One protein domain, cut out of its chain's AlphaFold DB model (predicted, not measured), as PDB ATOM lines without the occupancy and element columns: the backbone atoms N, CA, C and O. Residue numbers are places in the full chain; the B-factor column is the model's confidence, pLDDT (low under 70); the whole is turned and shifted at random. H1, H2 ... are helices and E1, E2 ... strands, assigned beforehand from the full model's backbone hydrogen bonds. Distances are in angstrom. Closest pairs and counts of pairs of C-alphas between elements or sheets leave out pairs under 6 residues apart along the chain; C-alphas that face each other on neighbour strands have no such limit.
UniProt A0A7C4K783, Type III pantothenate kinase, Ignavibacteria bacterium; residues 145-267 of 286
ATOM      1  N   GLU A 145     110.164 -24.269 -36.594       95.69
ATOM      2  CA  GLU A 145     110.442 -24.148 -38.023       95.69
ATOM      3  C   GLU A 145     111.626 -23.180 -38.239       95.69
ATOM      4  O   GLU A 145     111.792 -22.241 -37.451       95.69
ATOM      5  N   PRO A 146     112.482 -23.399 -39.256       96.62
ATOM      6  CA  PRO A 146     113.488 -22.420 -39.665       96.62
ATOM      7  C   PRO A 146     112.866 -21.065 -40.069       96.62
ATOM      8  O   PRO A 146     111.746 -21.040 -40.579       96.62
ATOM      9  N   PRO A 147     113.585 -19.935 -39.934       97.62
ATOM     10  CA  PRO A 147     115.009 -19.832 -39.636       97.62
ATOM     11  C   PRO A 147     115.322 -19.880 -38.137       97.62
ATOM     12  O   PRO A 147     114.572 -19.371 -37.310       97.62
ATOM     13  N   PHE A 148     116.471 -20.456 -37.799       98.25
ATOM     14  CA  PHE A 148     117.022 -20.470 -36.443       98.25
ATOM     15  C   PHE A 148     118.536 -20.690 -36.494       98.25
ATOM     16  O   PHE A 148     119.123 -20.896 -37.562       98.25
ATOM     17  N   ILE A 149     119.182 -20.672 -35.330       98.50
ATOM     18  CA  ILE A 149     120.603 -20.986 -35.183       98.50
ATOM     19  C   ILE A 149     120.763 -22.126 -34.177       98.50
ATOM     20  O   ILE A 149     120.178 -22.098 -33.097       98.50
ATOM     21  N   THR A 150     121.576 -23.132 -34.502       98.62
ATOM     22  CA  THR A 150     122.010 -24.126 -33.508       98.62
ATOM     23  C   THR A 150     123.423 -23.833 -33.030       98.62
ATOM     24  O   THR A 150     124.281 -23.417 -33.808       98.62
ATOM     25  N   VAL A 151     123.671 -24.057 -31.743       98.62
ATOM     26  CA  VAL A 151     124.977 -23.928 -31.098       98.62
ATOM     27  C   VAL A 151     125.322 -25.267 -30.458       98.62
ATOM     28  O   VAL A 151     124.693 -25.671 -29.483       98.62
ATOM     29  N   ASP A 152     126.319 -25.969 -30.990       97.62
ATOM     30  CA  ASP A 152     126.817 -27.207 -30.387       97.62
ATOM     31  C   ASP A 152     128.079 -26.927 -29.572       97.62
ATOM     32  O   ASP A 152     129.131 -26.587 -30.115       97.62
ATOM     33  N   CYS A 153     127.965 -27.083 -28.258       96.94
ATOM     34  CA  CYS A 153     129.038 -26.997 -27.277       96.94
ATOM     35  C   CYS A 153     129.657 -28.385 -27.007       96.94
ATOM     36  O   CYS A 153     129.723 -28.840 -25.857       96.94
ATOM     37  N   GLY A 154     130.044 -29.093 -28.071       91.56
ATOM     38  CA  GLY A 154     130.709 -30.398 -28.049       91.56
ATOM     39  C   GLY A 154     132.217 -30.301 -27.782       91.56
ATOM     40  O   GLY A 154     132.669 -29.476 -26.990       91.56
ATOM     41  N   THR A 155     133.029 -31.151 -28.424       89.56
ATOM     42  CA  THR A 155     134.501 -30.988 -28.410       89.56
ATOM     43  C   THR A 155     134.901 -29.676 -29.092       89.56
ATOM     44  O   THR A 155     135.672 -28.884 -28.546       89.56
ATOM     45  N   ALA A 156     134.337 -29.437 -30.274       93.94
ATOM     46  CA  ALA A 156     134.363 -28.146 -30.940       93.94
ATOM     47  C   ALA A 156     133.084 -27.368 -30.609       93.94
ATOM     48  O   ALA A 156     132.037 -27.959 -30.356       93.94
ATOM     49  N   LEU A 157     133.189 -26.041 -30.604       97.75
ATOM     50  CA  LEU A 157     132.052 -25.135 -30.594       97.75
ATOM     51  C   LEU A 157     131.631 -24.934 -32.046       97.75
ATOM     52  O   LEU A 157     132.436 -24.426 -32.828       97.75
ATOM     53  N   THR A 158     130.402 -25.298 -32.405       97.62
ATOM     54  CA  THR A 158     129.852 -24.992 -33.733       97.62
ATOM     55  C   THR A 158     128.631 -24.094 -33.627       97.62
ATOM     56  O   THR A 158     127.837 -24.248 -32.703       97.62
ATOM     57  N   ILE A 159     128.494 -23.144 -34.551       98.50
ATOM     58  CA  ILE A 159     127.324 -22.260 -34.656       98.50
ATOM     59  C   ILE A 159     126.812 -22.364 -36.084       98.50
ATOM     60  O   ILE A 159     127.571 -22.117 -37.023       98.50
ATOM     61  N   ASN A 160     125.555 -22.771 -36.237       97.94
ATOM     62  CA  ASN A 160     124.999 -23.222 -37.506       97.94
ATOM     63  C   ASN A 160     123.687 -22.486 -37.811       97.94
ATOM     64  O   ASN A 160     122.640 -22.859 -37.273       97.94
ATOM     65  N   PRO A 161     123.727 -21.435 -38.643       97.69
ATOM     66  CA  PRO A 161     122.522 -20.778 -39.130       97.69
ATOM     67  C   PRO A 161     121.803 -21.593 -40.207       97.69
ATOM     68  O   PRO A 161     122.431 -22.133 -41.124       97.69
ATOM     69  N   VAL A 162     120.474 -21.634 -40.117       97.62
ATOM     70  CA  VAL A 162     119.592 -22.230 -41.127       97.62
ATOM     71  C   VAL A 162     118.541 -21.221 -41.586       97.62
ATOM     72  O   VAL A 162     117.960 -20.495 -40.781       97.62
ATOM     73  N   THR A 163     118.297 -21.163 -42.895       97.19
ATOM     74  CA  THR A 163     117.274 -20.289 -43.490       97.19
ATOM     75  C   THR A 163     115.877 -20.889 -43.402       97.19
ATOM     76  O   THR A 163     115.717 -22.098 -43.247       97.19
ATOM     77  N   LYS A 164     114.856 -20.049 -43.621       96.44
ATOM     78  CA  LYS A 164     113.449 -20.456 -43.785       96.44
ATOM     79  C   LYS A 164     113.222 -21.527 -44.862       96.44
ATOM     80  O   LYS A 164     112.267 -22.284 -44.772       96.44
ATOM     81  N   ASP A 165     114.105 -21.604 -45.858       96.25
ATOM     82  CA  ASP A 165     114.022 -22.559 -46.971       96.25
ATOM     83  C   ASP A 165     114.759 -23.879 -46.663       96.25
ATOM     84  O   ASP A 165     115.106 -24.634 -47.574       96.25
ATOM     85  N   CYS A 166     115.035 -24.146 -45.379       96.88
ATOM     86  CA  CYS A 166     115.778 -25.306 -44.888       96.88
ATOM     87  C   CYS A 166     117.163 -25.451 -45.542       96.88
ATOM     88  O   CYS A 166     117.568 -26.546 -45.945       96.88
ATOM     89  N   ILE A 167     117.900 -24.343 -45.650       96.75
ATOM     90  CA  ILE A 167     119.276 -24.325 -46.160       96.75
ATOM     91  C   ILE A 167     120.227 -24.002 -45.012       96.75
ATOM     92  O   ILE A 167     120.093 -22.952 -44.384       96.75
ATOM     93  N   ALA A 168     121.199 -24.877 -44.755       96.50
ATOM     94  CA  ALA A 168     122.295 -24.568 -43.844       96.50
ATOM     95  C   ALA A 168     123.272 -23.598 -44.529       96.50
ATOM     96  O   ALA A 168     123.830 -23.910 -45.581       96.50
ATOM     97  N   LEU A 169     123.512 -22.435 -43.923       95.31
ATOM     98  CA  LEU A 169     124.342 -21.366 -44.505       95.31
ATOM     99  C   LEU A 169     125.845 -21.525 -44.214       95.31
ATOM    100  O   LEU A 169     126.614 -20.571 -44.282       95.31
ATOM    101  N   GLY A 170     126.294 -22.722 -43.838       92.94
ATOM    102  CA  GLY A 170     127.635 -22.910 -43.290       92.94
ATOM    103  C   GLY A 170     127.654 -22.645 -41.784       92.94
ATOM    104  O   GLY A 170     126.877 -23.238 -41.039       92.94
ATOM    105  N   GLY A 171     128.607 -21.850 -41.299       94.44
ATOM    106  CA  GLY A 171     128.722 -21.520 -39.876       94.44
ATOM    107  C   GLY A 171     130.161 -21.404 -39.383       94.44
ATOM    108  O   GLY A 171     131.103 -21.380 -40.172       94.44
ATOM    109  N   THR A 172     130.334 -21.356 -38.065       97.00
ATOM    110  CA  THR A 172     131.652 -21.198 -37.426       97.00
ATOM    111  C   THR A 172     132.045 -22.438 -36.637       97.00
ATOM    112  O   THR A 172     131.181 -23.070 -36.035       97.00
ATOM    113  N   ILE A 173     133.346 -22.741 -36.579       96.88
ATOM    114  CA  ILE A 173     133.915 -23.807 -35.745       96.88
ATOM    115  C   ILE A 173     135.049 -23.220 -34.898       96.88
ATOM    116  O   ILE A 173     135.947 -22.570 -35.429       96.88
ATOM    117  N   GLY A 174     135.018 -23.463 -33.590       96.31
ATOM    118  CA  GLY A 174     136.054 -23.053 -32.640       96.31
ATOM    119  C   GLY A 174     136.322 -24.118 -31.576       96.31
ATOM    120  O   GLY A 174     135.657 -25.150 -31.529       96.31
ATOM    121  N   ALA A 175     137.295 -23.882 -30.696       96.69
ATOM    122  CA  ALA A 175     137.531 -24.766 -29.555       96.69
ATOM    123  C   ALA A 175     136.451 -24.556 -28.480       96.69
ATOM    124  O   ALA A 175     136.221 -23.420 -28.065       96.69
ATOM    125  N   CYS A 176     135.812 -25.630 -28.005       97.00
ATOM    126  CA  CYS A 176     134.849 -25.547 -26.903       97.00
ATOM    127  C   CYS A 176     135.517 -25.752 -25.533       97.00
ATOM    128  O   CYS A 176     136.728 -25.936 -25.427       97.00
ATOM    129  N   ALA A 177     134.708 -25.729 -24.473       97.12
ATOM    130  CA  ALA A 177     135.162 -25.557 -23.102       97.12
ATOM    131  C   ALA A 177     136.137 -26.646 -22.630       97.12
ATOM    132  O   ALA A 177     137.205 -26.325 -22.114       97.12
ATOM    133  N   TYR A 178     135.802 -27.923 -22.838       93.94
ATOM    134  CA  TYR A 178     136.666 -29.027 -22.405       93.94
ATOM    135  C   TYR A 178     137.971 -29.086 -23.203       93.94
ATOM    136  O   TYR A 178     139.025 -29.237 -22.602       93.94
ATOM    137  N   LEU A 179     137.933 -28.841 -24.518       94.44
ATOM    138  CA  LEU A 179     139.153 -28.785 -25.328       94.44
ATOM    139  C   LEU A 179     140.071 -27.627 -24.900       94.44
ATOM    140  O   LEU A 179     141.284 -27.799 -24.817       94.44
ATOM    141  N   GLN A 180     139.508 -26.451 -24.604       96.50
ATOM    142  CA  GLN A 180     140.289 -25.325 -24.083       96.50
ATOM    143  C   GLN A 180     140.923 -25.656 -22.724       96.50
ATOM    144  O   GLN A 180     142.090 -25.330 -22.500       96.50
ATOM    145  N   LEU A 181     140.178 -26.320 -21.832       95.56
ATOM    146  CA  LEU A 181     140.696 -26.765 -20.540       95.56
ATOM    147  C   LEU A 181     141.833 -27.780 -20.714       95.56
ATOM    148  O   LEU A 181     142.890 -27.599 -20.110       95.56
ATOM    149  N   ASP A 182     141.636 -28.803 -21.546       92.62
ATOM    150  CA  ASP A 182     142.620 -29.862 -21.785       92.62
ATOM    151  C   ASP A 182     143.945 -29.273 -22.285       92.62
ATOM    152  O   ASP A 182     145.011 -29.576 -21.748       92.62
ATOM    153  N   VAL A 183     143.887 -28.341 -23.245       93.75
ATOM    154  CA  VAL A 183     145.082 -27.664 -23.773       93.75
ATOM    155  C   VAL A 183     145.780 -26.824 -22.700       93.75
ATOM    156  O   VAL A 183     147.010 -26.848 -22.610       93.75
ATOM    157  N   LEU A 184     145.043 -26.093 -21.856       94.31
ATOM    158  CA  LEU A 184     145.650 -25.342 -20.750       94.31
ATOM    159  C   LEU A 184     146.352 -26.269 -19.754       94.31
ATOM    160  O   LEU A 184     147.465 -25.970 -19.325       94.31
ATOM    161  N   GLN A 185     145.732 -27.396 -19.408       92.06
ATOM    162  CA  GLN A 185     146.301 -28.378 -18.482       92.06
ATOM    163  C   GLN A 185     147.531 -29.085 -19.052       92.06
ATOM    164  O   GLN A 185     148.463 -29.401 -18.309       92.06
ATOM    165  N   GLU A 186     147.546 -29.313 -20.365       91.69
ATOM    166  CA  GLU A 186     148.683 -29.898 -21.067       91.69
ATOM    167  C   GLU A 186     149.866 -28.921 -21.134       91.69
ATOM    168  O   GLU A 186     151.010 -29.310 -20.899       91.69
ATOM    169  N   LYS A 187     149.608 -27.645 -21.457       91.88
ATOM    170  CA  LYS A 187     150.664 -26.665 -21.758       91.88
ATOM    171  C   LYS A 187     151.143 -25.852 -20.557       91.88
ATOM    172  O   LYS A 187     152.243 -25.308 -20.617       91.88
ATOM    173  N   ALA A 188     150.361 -25.750 -19.484       87.31
ATOM    174  CA  ALA A 188     150.709 -24.951 -18.312       87.31
ATOM    175  C   ALA A 188     150.766 -25.814 -17.043       87.31
ATOM    176  O   ALA A 188     149.744 -26.176 -16.461       87.31
ATOM    177  N   GLU A 189     151.981 -26.099 -16.566       78.56
ATOM    178  CA  GLU A 189     152.217 -27.033 -15.452       78.56
ATOM    179  C   GLU A 189     151.472 -26.677 -14.158       78.56
ATOM    180  O   GLU A 189     151.060 -27.572 -13.421       78.56
ATOM    181  N   GLN A 190     151.269 -25.383 -13.896       82.00
ATOM    182  CA  GLN A 190     150.598 -24.887 -12.690       82.00
ATOM    183  C   GLN A 190     149.062 -24.928 -12.773       82.00
ATOM    184  O   GLN A 190     148.402 -24.638 -11.778       82.00
ATOM    185  N   LEU A 191     148.481 -25.267 -13.933       87.56
ATOM    186  CA  LEU A 191     147.031 -25.211 -14.176       87.56
ATOM    187  C   LEU A 191     146.366 -26.599 -14.228       87.56
ATOM    188  O   LEU A 191     145.240 -26.728 -14.705       87.56
ATOM    189  N   LYS A 192     147.048 -27.645 -13.748       83.00
ATOM    190  CA  LYS A 192     146.571 -29.040 -13.775       83.00
ATOM    191  C   LYS A 192     145.412 -29.302 -12.804       83.00
ATOM    192  O   LYS A 192     145.270 -28.625 -11.790       83.00
ATOM    193  N   ASN A 193     144.638 -30.358 -13.081       84.38
ATOM    194  CA  ASN A 193     143.571 -30.903 -12.219       84.38
ATOM    195  C   ASN A 193     142.401 -29.943 -11.923       84.38
ATOM    196  O   ASN A 193     141.698 -30.090 -10.923       84.38
ATOM    197  N   VAL A 194     142.177 -28.969 -12.798       88.81
ATOM    198  CA  VAL A 194     141.028 -28.059 -12.738       88.81
ATOM    199  C   VAL A 194     139.805 -28.737 -13.355       88.81
ATOM    200  O   VAL A 194     139.906 -29.395 -14.389       88.81
ATOM    201  N   LYS A 195     138.639 -28.558 -12.735       91.12
ATOM    202  CA  LYS A 195     137.340 -28.903 -13.321       91.12
ATOM    203  C   LYS A 195     136.609 -27.617 -13.685       91.12
ATOM    204  O   LYS A 195     136.732 -26.627 -12.968       91.12
ATOM    205  N   LEU A 196     135.876 -27.637 -14.796       95.00
ATOM    206  CA  LEU A 196     135.051 -26.499 -15.189       95.00
ATOM    207  C   LEU A 196     133.809 -26.414 -14.309       95.00
ATOM    208  O   LEU A 196     133.021 -27.357 -14.253       95.00
ATOM    209  N   GLU A 197     133.619 -25.257 -13.687       95.56
ATOM    210  CA  GLU A 197     132.451 -24.955 -12.865       95.56
ATOM    211  C   GLU A 197     131.932 -23.550 -13.176       95.56
ATOM    212  O   GLU A 197     132.688 -22.574 -13.218       95.56
ATOM    213  N   TYR A 198     130.619 -23.435 -13.383       95.81
ATOM    214  CA  TYR A 198     129.973 -22.137 -13.555       95.81
ATOM    215  C   TYR A 198     129.912 -21.391 -12.218       95.81
ATOM    216  O   TYR A 198     129.502 -21.958 -11.206       95.81
ATOM    217  N   ASN A 199     130.276 -20.109 -12.237       92.50
ATOM    218  CA  ASN A 199     130.232 -19.209 -11.089       92.50
ATOM    219  C   ASN A 199     129.618 -17.872 -11.529       92.50
ATOM    220  O   ASN A 199     130.021 -17.341 -12.558       92.50
ATOM    221  N   GLU A 200     128.709 -17.295 -10.736       90.88
ATOM    222  CA  GLU A 200     128.082 -15.997 -11.065       90.88
ATOM    223  C   GLU A 200     129.107 -14.856 -11.137       90.88
ATOM    224  O   GLU A 200     129.028 -13.955 -11.972       90.88
ATOM    225  N   ARG A 201     130.112 -14.887 -10.254       94.19
ATOM    226  CA  ARG A 201     131.191 -13.901 -10.257       94.19
ATOM    227  C   ARG A 201     132.157 -14.201 -11.402       94.19
ATOM    228  O   ARG A 201     132.913 -15.163 -11.324       94.19
ATOM    229  N   VAL A 202     132.232 -13.312 -12.390       95.62
ATOM    230  CA  VAL A 202     133.176 -13.444 -13.515       95.62
ATOM    231  C   VAL A 202     134.636 -13.284 -13.060       95.62
ATOM    232  O   VAL A 202     135.509 -14.058 -13.438       95.62
ATOM    233  N   SER A 203     134.953 -12.298 -12.220       97.25
ATOM    234  CA  SER A 203     136.338 -12.086 -11.766       97.25
ATOM    235  C   SER A 203     136.721 -13.087 -10.669       97.25
ATOM    236  O   SER A 203     136.311 -12.936  -9.512       97.25
ATOM    237  N   GLY A 204     137.485 -14.113 -11.049       95.06
ATOM    238  CA  GLY A 204     137.843 -15.223 -10.174       95.06
ATOM    239  C   GLY A 204     138.760 -14.858  -9.004       95.06
ATOM    240  O   GLY A 204     139.576 -13.947  -9.103       95.06
ATOM    241  N   LEU A 205     138.620 -15.579  -7.884       94.81
ATOM    242  CA  LEU A 205     139.430 -15.373  -6.665       94.81
ATOM    243  C   LEU A 205     140.505 -16.451  -6.445       94.81
ATOM    244  O   LEU A 205     141.307 -16.354  -5.521       94.81
ATOM    245  N   ASN A 206     140.519 -17.484  -7.284       93.62
ATOM    246  CA  ASN A 206     141.541 -18.524  -7.311       93.62
ATOM    247  C   ASN A 206     141.731 -19.018  -8.751       93.62
ATOM    248  O   ASN A 206     140.890 -18.767  -9.613       93.62
ATOM    249  N   THR A 207     142.819 -19.742  -9.005       93.38
ATOM    250  CA  THR A 207     143.195 -20.205 -10.347       93.38
ATOM    251  C   THR A 207     142.098 -21.015 -11.045       93.38
ATOM    252  O   THR A 207     141.788 -20.730 -12.200       93.38
ATOM    253  N   SER A 208     141.466 -21.974 -10.359       93.94
ATOM    254  CA  SER A 208     140.401 -22.812 -10.936       93.94
ATOM    255  C   SER A 208     139.187 -21.987 -11.364       93.94
ATOM    256  O   SER A 208     138.634 -22.200 -12.445       93.94
ATOM    257  N   HIS A 209     138.805 -21.008 -10.543       95.88
ATOM    258  CA  HIS A 209     137.729 -20.069 -10.851       95.88
ATOM    259  C   HIS A 209     138.120 -19.139 -12.004       95.88
ATOM    260  O   HIS A 209     137.339 -18.978 -12.935       95.88
ATOM    261  N   CYS A 210     139.335 -18.583 -12.002       96.19
ATOM    262  CA  CYS A 210     139.826 -17.746 -13.099       96.19
ATOM    263  C   CYS A 210     139.801 -18.486 -14.445       96.19
ATOM    264  O   CYS A 210     139.337 -17.922 -15.434       96.19
ATOM    265  N   ILE A 211     140.245 -19.749 -14.479       96.50
ATOM    266  CA  ILE A 211     140.210 -20.592 -15.684       96.50
ATOM    267  C   ILE A 211     138.770 -20.869 -16.111       96.50
ATOM    268  O   ILE A 211     138.419 -20.615 -17.263       96.50
ATOM    269  N   SER A 212     137.928 -21.360 -15.193       96.94
ATOM    270  CA  SER A 212     136.533 -21.691 -15.508       96.94
ATOM    271  C   SER A 212     135.786 -20.474 -16.036       96.94
ATOM    272  O   SER A 212     135.116 -20.561 -17.059       96.94
ATOM    273  N   SER A 213     135.960 -19.325 -15.384       97.25
ATOM    274  CA  SER A 213     135.338 -18.074 -15.797       97.25
ATOM    275  C   SER A 213     135.819 -17.617 -17.174       97.25
ATOM    276  O   SER A 213     134.996 -17.338 -18.044       97.25
ATOM    277  N   GLY A 214     137.138 -17.602 -17.406       97.56
ATOM    278  CA  GLY A 214     137.711 -17.191 -18.687       97.56
ATOM    279  C   GLY A 214     137.209 -18.037 -19.858       97.56
ATOM    280  O   GLY A 214     136.825 -17.487 -20.887       97.56
ATOM    281  N   ILE A 215     137.143 -19.360 -19.683       98.00
ATOM    282  CA  ILE A 215     136.640 -20.283 -20.709       98.00
ATOM    283  C   ILE A 215     135.130 -20.110 -20.904       98.00
ATOM    284  O   ILE A 215     134.673 -19.883 -22.023       98.00
ATOM    285  N   ILE A 216     134.341 -20.215 -19.831       98.38
ATOM    286  CA  ILE A 216     132.876 -20.255 -19.912       98.38
ATOM    287  C   ILE A 216     132.320 -18.914 -20.406       98.38
ATOM    288  O   ILE A 216     131.572 -18.885 -21.385       98.38
ATOM    289  N   HIS A 217     132.706 -17.797 -19.780       98.06
ATOM    290  CA  HIS A 217     132.232 -16.474 -20.194       98.06
ATOM    291  C   HIS A 217     132.868 -16.020 -21.511       98.06
ATOM    292  O   HIS A 217     132.213 -15.320 -22.281       98.06
ATOM    293  N   GLY A 218     134.102 -16.444 -21.808       98.00
ATOM    294  CA  GLY A 218     134.733 -16.195 -23.104       98.00
ATOM    295  C   GLY A 218     133.962 -16.847 -24.253       98.00
ATOM    296  O   GLY A 218     133.656 -16.185 -25.244       98.00
ATOM    297  N   ILE A 219     133.572 -18.116 -24.095       98.50
ATOM    298  CA  ILE A 219     132.730 -18.829 -25.066       98.50
ATOM    299  C   ILE A 219     131.350 -18.174 -25.173       98.50
ATOM    300  O   ILE A 219     130.903 -17.910 -26.286       98.50
ATOM    301  N   ALA A 220     130.695 -17.869 -24.049       98.44
ATOM    302  CA  ALA A 220     129.386 -17.217 -24.052       98.44
ATOM    303  C   ALA A 220     129.421 -15.863 -24.787       98.44
ATOM    304  O   ALA A 220     128.588 -15.611 -25.654       98.44
ATOM    305  N   GLY A 221     130.423 -15.020 -24.515       98.19
ATOM    306  CA  GLY A 221     130.625 -13.758 -25.232       98.19
ATOM    307  C   GLY A 221     130.898 -13.956 -26.727       98.19
ATOM    308  O   GLY A 221     130.353 -13.224 -27.553       98.19
ATOM    309  N   GLY A 222     131.685 -14.976 -27.084       98.44
ATOM    310  CA  GLY A 222     131.921 -15.370 -28.472       98.44
ATOM    311  C   GLY A 222     130.639 -15.785 -29.196       98.44
ATOM    312  O   GLY A 222     130.390 -15.306 -30.298       98.44
ATOM    313  N   ILE A 223     129.792 -16.603 -28.562       98.56
ATOM    314  CA  ILE A 223     128.487 -17.014 -29.104       98.56
ATOM    315  C   ILE A 223     127.605 -15.792 -29.360       98.56
ATOM    316  O   ILE A 223     127.118 -15.642 -30.477       98.56
ATOM    317  N   LYS A 224     127.457 -14.893 -28.372       98.25
ATOM    318  CA  LYS A 224     126.670 -13.657 -28.528       98.25
ATOM    319  C   LYS A 224     127.181 -12.830 -29.712       98.25
ATOM    320  O   LYS A 224     126.405 -12.431 -30.571       98.25
ATOM    321  N   ASN A 225     128.495 -12.600 -29.797       98.31
ATOM    322  CA  ASN A 225     129.067 -11.795 -30.878       98.31
ATOM    323  C   ASN A 225     128.868 -12.428 -32.262       98.31
ATOM    324  O   ASN A 225     128.513 -11.728 -33.208       98.31
ATOM    325  N   ILE A 226     129.098 -13.737 -32.376       98.38
ATOM    326  CA  ILE A 226     128.932 -14.463 -33.635       98.38
ATOM    327  C   ILE A 226     127.459 -14.479 -34.052       98.38
ATOM    328  O   ILE A 226     127.181 -14.255 -35.225       98.38
ATOM    329  N   TYR A 227     126.527 -14.668 -33.111       98.12
ATOM    330  CA  TYR A 227     125.088 -14.591 -33.373       98.12
ATOM    331  C   TYR A 227     124.708 -13.266 -34.037       98.12
ATOM    332  O   TYR A 227     124.194 -13.286 -35.150       98.12
ATOM    333  N   TYR A 228     125.023 -12.125 -33.412       97.50
ATOM    334  CA  TYR A 228     124.622 -10.824 -33.960       97.50
ATOM    335  C   TYR A 228     125.280 -10.544 -35.316       97.50
ATOM    336  O   TYR A 228     124.640  -9.998 -36.207       97.50
ATOM    337  N   LYS A 229     126.533 -10.984 -35.525       97.62
ATOM    338  CA  LYS A 229     127.187 -10.888 -36.841       97.62
ATOM    339  C   LYS A 229     126.475 -11.712 -37.913       97.62
ATOM    340  O   LYS A 229     126.314 -11.229 -39.027       97.62
ATOM    341  N   ILE A 230     126.070 -12.939 -37.591       97.56
ATOM    342  CA  ILE A 230     125.317 -13.800 -38.508       97.56
ATOM    343  C   ILE A 230     123.950 -13.181 -38.808       97.56
ATOM    344  O   ILE A 230     123.555 -13.123 -39.965       97.56
ATOM    345  N   VAL A 231     123.241 -12.695 -37.790       96.75
ATOM    346  CA  VAL A 231     121.934 -12.050 -37.954       96.75
ATOM    347  C   VAL A 231     122.017 -10.828 -38.871       96.75
ATOM    348  O   VAL A 231     121.214 -10.693 -39.795       96.75
ATOM    349  N   GLU A 232     123.015  -9.971 -38.662       96.31
ATOM    350  CA  GLU A 232     123.258  -8.791 -39.494       96.31
ATOM    351  C   GLU A 232     123.560  -9.167 -40.956       96.31
ATOM    352  O   GLU A 232     123.049  -8.533 -41.875       96.31
ATOM    353  N   GLN A 233     124.379 -10.200 -41.177       95.44
ATOM    354  CA  GLN A 233     124.884 -10.569 -42.506       95.44
ATOM    355  C   GLN A 233     123.910 -11.427 -43.320       95.44
ATOM    356  O   GLN A 233     123.816 -11.255 -44.532       95.44
ATOM    357  N   GLU A 234     123.195 -12.336 -42.661       95.69
ATOM    358  CA  GLU A 234     122.444 -13.412 -43.317       95.69
ATOM    359  C   GLU A 234     120.923 -13.303 -43.112       95.69
ATOM    360  O   GLU A 234     120.157 -13.976 -43.804       95.69
ATOM    361  N   PHE A 235     120.463 -12.473 -42.167       95.38
ATOM    362  CA  PHE A 235     119.054 -12.408 -41.755       95.38
ATOM    363  C   PHE A 235     118.504 -10.982 -41.645       95.38
ATOM    364  O   PHE A 235     117.548 -10.746 -40.906       95.38
ATOM    365  N   GLU A 236     119.090 -10.034 -42.381       92.69
ATOM    366  CA  GLU A 236     118.613  -8.645 -42.487       92.69
ATOM    367  C   GLU A 236     118.453  -7.934 -41.123       92.69
ATOM    368  O   GLU A 236     117.632  -7.028 -40.980       92.69
ATOM    369  N   GLY A 237     119.227  -8.337 -40.106       83.75
ATOM    370  CA  GLY A 237     119.146  -7.752 -38.764       83.75
ATOM    371  C   GLY A 237     117.959  -8.242 -37.924       83.75
ATOM    372  O   GLY A 237     117.546  -7.564 -36.988       83.75
ATOM    373  N   ASN A 238     117.366  -9.395 -38.253       84.06
ATOM    374  CA  ASN A 238     116.339 -10.008 -37.412       84.06
ATOM    375  C   ASN A 238     116.936 -10.586 -36.112       84.06
ATOM    376  O   ASN A 238     117.217 -11.781 -36.025       84.06
ATOM    377  N   ASP A 239     117.072  -9.749 -35.082       76.31
ATOM    378  CA  ASP A 239     117.670 -10.094 -33.777       76.31
ATOM    379  C   ASP A 239     116.817 -11.039 -32.902       76.31
ATOM    380  O   ASP A 239     117.135 -11.273 -31.739       76.31
ATOM    381  N   SER A 240     115.729 -11.599 -33.444       84.94
ATOM    382  CA  SER A 240     114.809 -12.499 -32.733       84.94
ATOM    383  C   SER A 240     114.885 -13.961 -33.190       84.94
ATOM    384  O   SER A 240     113.967 -14.742 -32.933       84.94
ATOM    385  N   LEU A 241     115.962 -14.361 -33.882       94.88
ATOM    386  CA  LEU A 241     116.121 -15.754 -34.305       94.88
ATOM    387  C   LEU A 241     116.225 -16.691 -33.096       94.88
ATOM    388  O   LEU A 241     117.111 -16.478 -32.261       94.88
ATOM    389  N   PRO A 242     115.419 -17.772 -33.050       97.25
ATOM    390  CA  PRO A 242     115.566 -18.809 -32.043       97.25
ATOM    391  C   PRO A 242     116.978 -19.397 -32.050       97.25
ATOM    392  O   PRO A 242     117.562 -19.651 -33.110       97.25
ATOM    393  N   VAL A 243     117.509 -19.654 -30.856       98.38
ATOM    394  CA  VAL A 243     118.808 -20.305 -30.671       98.38
ATOM    395  C   VAL A 243     118.623 -21.600 -29.904       98.38
ATOM    396  O   VAL A 243     118.107 -21.595 -28.791       98.38
ATOM    397  N   PHE A 244     119.100 -22.706 -30.463       98.69
ATOM    398  CA  PHE A 244     119.088 -24.012 -29.809       98.69
ATOM    399  C   PHE A 244     120.503 -24.407 -29.407       98.69
ATOM    400  O   PHE A 244     121.367 -24.554 -30.270       98.69
ATOM    401  N   ILE A 245     120.751 -24.596 -28.113       98.50
ATOM    402  CA  ILE A 245     122.068 -24.967 -27.590       98.50
ATOM    403  C   ILE A 245     122.099 -26.439 -27.163       98.50
ATOM    404  O   ILE A 245     121.225 -26.916 -26.439       98.50
ATOM    405  N   THR A 246     123.121 -27.165 -27.613       97.44
ATOM    406  CA  THR A 246     123.354 -28.594 -27.342       97.44
ATOM    407  C   THR A 246     124.834 -28.856 -27.057       97.44
ATOM    408  O   THR A 246     125.633 -27.927 -26.980       97.44
ATOM    409  N   GLY A 247     125.210 -30.116 -26.856       92.94
ATOM    410  CA  GLY A 247     126.594 -30.536 -26.646       92.94
ATOM    411  C   GLY A 247     126.947 -30.780 -25.180       92.94
ATOM    412  O   GLY A 247     126.149 -30.559 -24.266       92.94
ATOM    413  N   GLY A 248     128.151 -31.298 -24.942       89.88
ATOM    414  CA  GLY A 248     128.602 -31.738 -23.617       89.88
ATOM    415  C   GLY A 248     128.828 -30.604 -22.614       89.88
ATOM    416  O   GLY A 248     128.555 -30.784 -21.433       89.88
ATOM    417  N   ALA A 249     129.291 -29.438 -23.073       95.19
ATOM    418  CA  ALA A 249     129.525 -28.258 -22.236       95.19
ATOM    419  C   ALA A 249     128.317 -27.302 -22.186       95.19
ATOM    420  O   ALA A 249     128.397 -26.230 -21.585       95.19
ATOM    421  N   SER A 250     127.198 -27.674 -22.815       96.81
ATOM    422  CA  SER A 250     126.039 -26.798 -23.014       96.81
ATOM    423  C   SER A 250     125.447 -26.234 -21.732       96.81
ATOM    424  O   SER A 250     125.124 -25.056 -21.731       96.81
ATOM    425  N   ASP A 251     125.363 -26.986 -20.626       96.56
ATOM    426  CA  ASP A 251     124.817 -26.446 -19.368       96.56
ATOM    427  C   ASP A 251     125.634 -25.270 -18.835       96.56
ATOM    428  O   ASP A 251     125.078 -24.284 -18.356       96.56
ATOM    429  N   LEU A 252     126.965 -25.399 -18.875       97.56
ATOM    430  CA  LEU A 252     127.881 -24.391 -18.347       97.56
ATOM    431  C   LEU A 252     127.757 -23.106 -19.159       97.56
ATOM    432  O   LEU A 252     127.660 -22.019 -18.594       97.56
ATOM    433  N   ILE A 253     127.722 -23.254 -20.483       98.25
ATOM    434  CA  ILE A 253     127.595 -22.135 -21.411       98.25
ATOM    435  C   ILE A 253     126.194 -21.521 -21.341       98.25
ATOM    436  O   ILE A 253     126.077 -20.305 -21.262       98.25
ATOM    437  N   TYR A 254     125.143 -22.339 -21.284       98.25
ATOM    438  CA  TYR A 254     123.757 -21.892 -21.154       98.25
ATOM    439  C   TYR A 254     123.557 -21.023 -19.908       98.25
ATOM    440  O   TYR A 254     122.998 -19.935 -19.999       98.25
ATOM    441  N   ARG A 255     124.106 -21.428 -18.754       97.62
ATOM    442  CA  ARG A 255     124.072 -20.608 -17.529       97.62
ATOM    443  C   ARG A 255     124.770 -19.257 -17.705       97.62
ATOM    444  O   ARG A 255     124.298 -18.250 -17.185       97.62
ATOM    445  N   ALA A 256     125.870 -19.215 -18.453       97.62
ATOM    446  CA  ALA A 256     126.591 -17.979 -18.763       97.62
ATOM    447  C   ALA A 256     125.924 -17.107 -19.841       97.62
ATOM    448  O   ALA A 256     126.353 -15.974 -20.044       97.62
ATOM    449  N   LEU A 257     124.888 -17.621 -20.507       97.50
ATOM    450  CA  LEU A 257     124.033 -16.894 -21.446       97.50
ATOM    451  C   LEU A 257     122.711 -16.438 -20.802       97.50
ATOM    452  O   LEU A 257     121.850 -15.929 -21.508       97.50
ATOM    453  N   SER A 258     122.536 -16.605 -19.487       94.69
ATOM    454  CA  SER A 258     121.277 -16.305 -18.780       94.69
ATOM    455  C   SER A 258     120.840 -14.836 -18.823       94.69
ATOM    456  O   SER A 258     119.665 -14.548 -18.638       94.69
ATOM    457  N   ASP A 259     121.766 -13.913 -19.071       93.06
ATOM    458  CA  ASP A 259     121.525 -12.476 -19.230       93.06
ATOM    459  C   ASP A 259     121.326 -12.059 -20.700       93.06
ATOM    460  O   ASP A 259     121.324 -10.870 -21.018       93.06
ATOM    461  N   TRP A 260     121.242 -13.019 -21.621       96.62
ATOM    462  CA  TRP A 260     121.091 -12.747 -23.044       96.62
ATOM    463  C   TRP A 260     119.621 -12.677 -23.454       96.62
ATOM    464  O   TRP A 260     118.881 -13.637 -23.265       96.62
ATOM    465  N   GLU A 261     119.226 -11.572 -24.090       94.81
ATOM    466  CA  GLU A 261     117.847 -11.303 -24.535       94.81
ATOM    467  C   GLU A 261     117.261 -12.341 -25.507       94.81
ATOM    468  O   GLU A 261     116.045 -12.452 -25.616       94.81
ATOM    469  N   VAL A 262     118.111 -13.109 -26.196       95.00
ATOM    470  CA  VAL A 262     117.693 -14.142 -27.159       95.00
ATOM    471  C   VAL A 262     117.134 -15.396 -26.471       95.00
ATOM    472  O   VAL A 262     116.454 -16.181 -27.122       95.00
ATOM    473  N   GLU A 263     117.415 -15.599 -25.177       95.31
ATOM    474  CA  GLU A 263     116.930 -16.734 -24.370       95.31
ATOM    475  C   GLU A 263     117.067 -18.111 -25.068       95.31
ATOM    476  O   GLU A 263     116.080 -18.716 -25.489       95.31
ATOM    477  N   PRO A 264     118.296 -18.653 -25.204       97.31
ATOM    478  CA  PRO A 264     118.512 -19.912 -25.912       97.31
ATOM    479  C   PRO A 264     117.721 -21.086 -25.322       97.31
ATOM    480  O   PRO A 264     117.593 -21.228 -24.112       97.31
ATOM    481  N   VAL A 265     117.291 -22.020 -26.162       97.88
ATOM    482  CA  VAL A 265     116.665 -23.268 -25.718       97.88
ATOM    483  C   VAL A 265     117.739 -24.339 -25.553       97.88
ATOM    484  O   VAL A 265     118.362 -24.773 -26.525       97.88
ATOM    485  N   LEU A 266     117.960 -24.788 -24.315       97.94
ATOM    486  CA  LEU A 266     118.880 -25.884 -24.014       97.94
ATOM    487  C   LEU A 266     118.227 -27.241 -24.294       97.94
ATOM    488  O   LEU A 266     117.307 -27.653 -23.591       97.94
ATOM    489  N   ASN A 267     118.781 -27.984 -25.250       96.06
ATOM    490  CA  ASN A 267     118.483 -29.397 -25.444       96.06
ATOM    491  C   ASN A 267     119.769 -30.174 -25.756       96.06
ATOM    492  O   ASN A 267     120.378 -30.012 -26.806       96.06
TER     493      ASN A 267
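Overview. This is residues 145 to 267 of the 286 residues of the protein "Type III pantothenate kinase" of Ignavibacteria bacterium (UniProt A0A7C4K783). A long helix, H2, runs along one face of a small four-strand sheet and on past its end, and the short H3 stands up from the same face and packs on H2. H1 leads on from E3 beyond the sheet and, with the loop of residues 188 to 206, makes one end of an elongated whole. The printed part has 123 residues, with four named strands and three named helices in the order E1 E2 E3 H1 H2 E4 H3; the class is mixed, helices and strands, in two layers, H2 and H3 on the sheet. The sheet's order is E3 E2 E1 E4, mixed; the whole is compact, radius of gyration of the C-alphas 15.3 A, spanning 50 by 25 by 24 A.

Arrangement. E1, residues 148 to 153, E2, 156 to 162, and E3, 172 to 175, form a meander of two hairpins, each strand the antiparallel neighbour of the one before; N 150 and O 160 are 3.0 A apart and N 174 and O 157 2.9 A, within hydrogen-bond range. H1, residues 177 to 187, only grazes the sheet with residues 177 to 183. H2, residues 207 to 234, touches H1 with residues 211 to 219 alone, at a steep tilt of 49 degrees, opposite ways; the closest C-alphas, of Ala 177 and Ile 215, are 6.0 A apart. H2 is over E2 and E1, at a height over the sheet of 9.2 A. E4, residues 243 to 246, is parallel to E1, with N 151 and O 244 2.8 A apart. E3, H1 H2 and E4 make a split strand-helix-strand unit, two strands running the same way with E2 E1 between them, its crossover right-handed. H3, residues 250 to 256, touches H2, about perpendicular at 89 degrees, with the C-alphas of Ile 253 and Ile 216 closest at 5.8 A. In H1, H2 and H3 every O i to N i+4 pair is within hydrogen-bond range.

Along the chain. E1 begins at C-alpha 148, (117.022, -20.470, -36.443), and measures 16.5 A; E2 measures 18.9 A, H1 15.6 A. H2 measures 39.5 A from C-alpha 207, (143.195, -20.205, -10.347). H3 ends at C-alpha 256, (126.591, -17.979, -18.763).

Size, cuts and confidence. The farthest C-alphas, of Asp 165 and Gln 190, are 50.2 A apart. The printed part has no cut; H1 to H2 is a long link of 19 residues. No printed residue is under 70 in pLDDT.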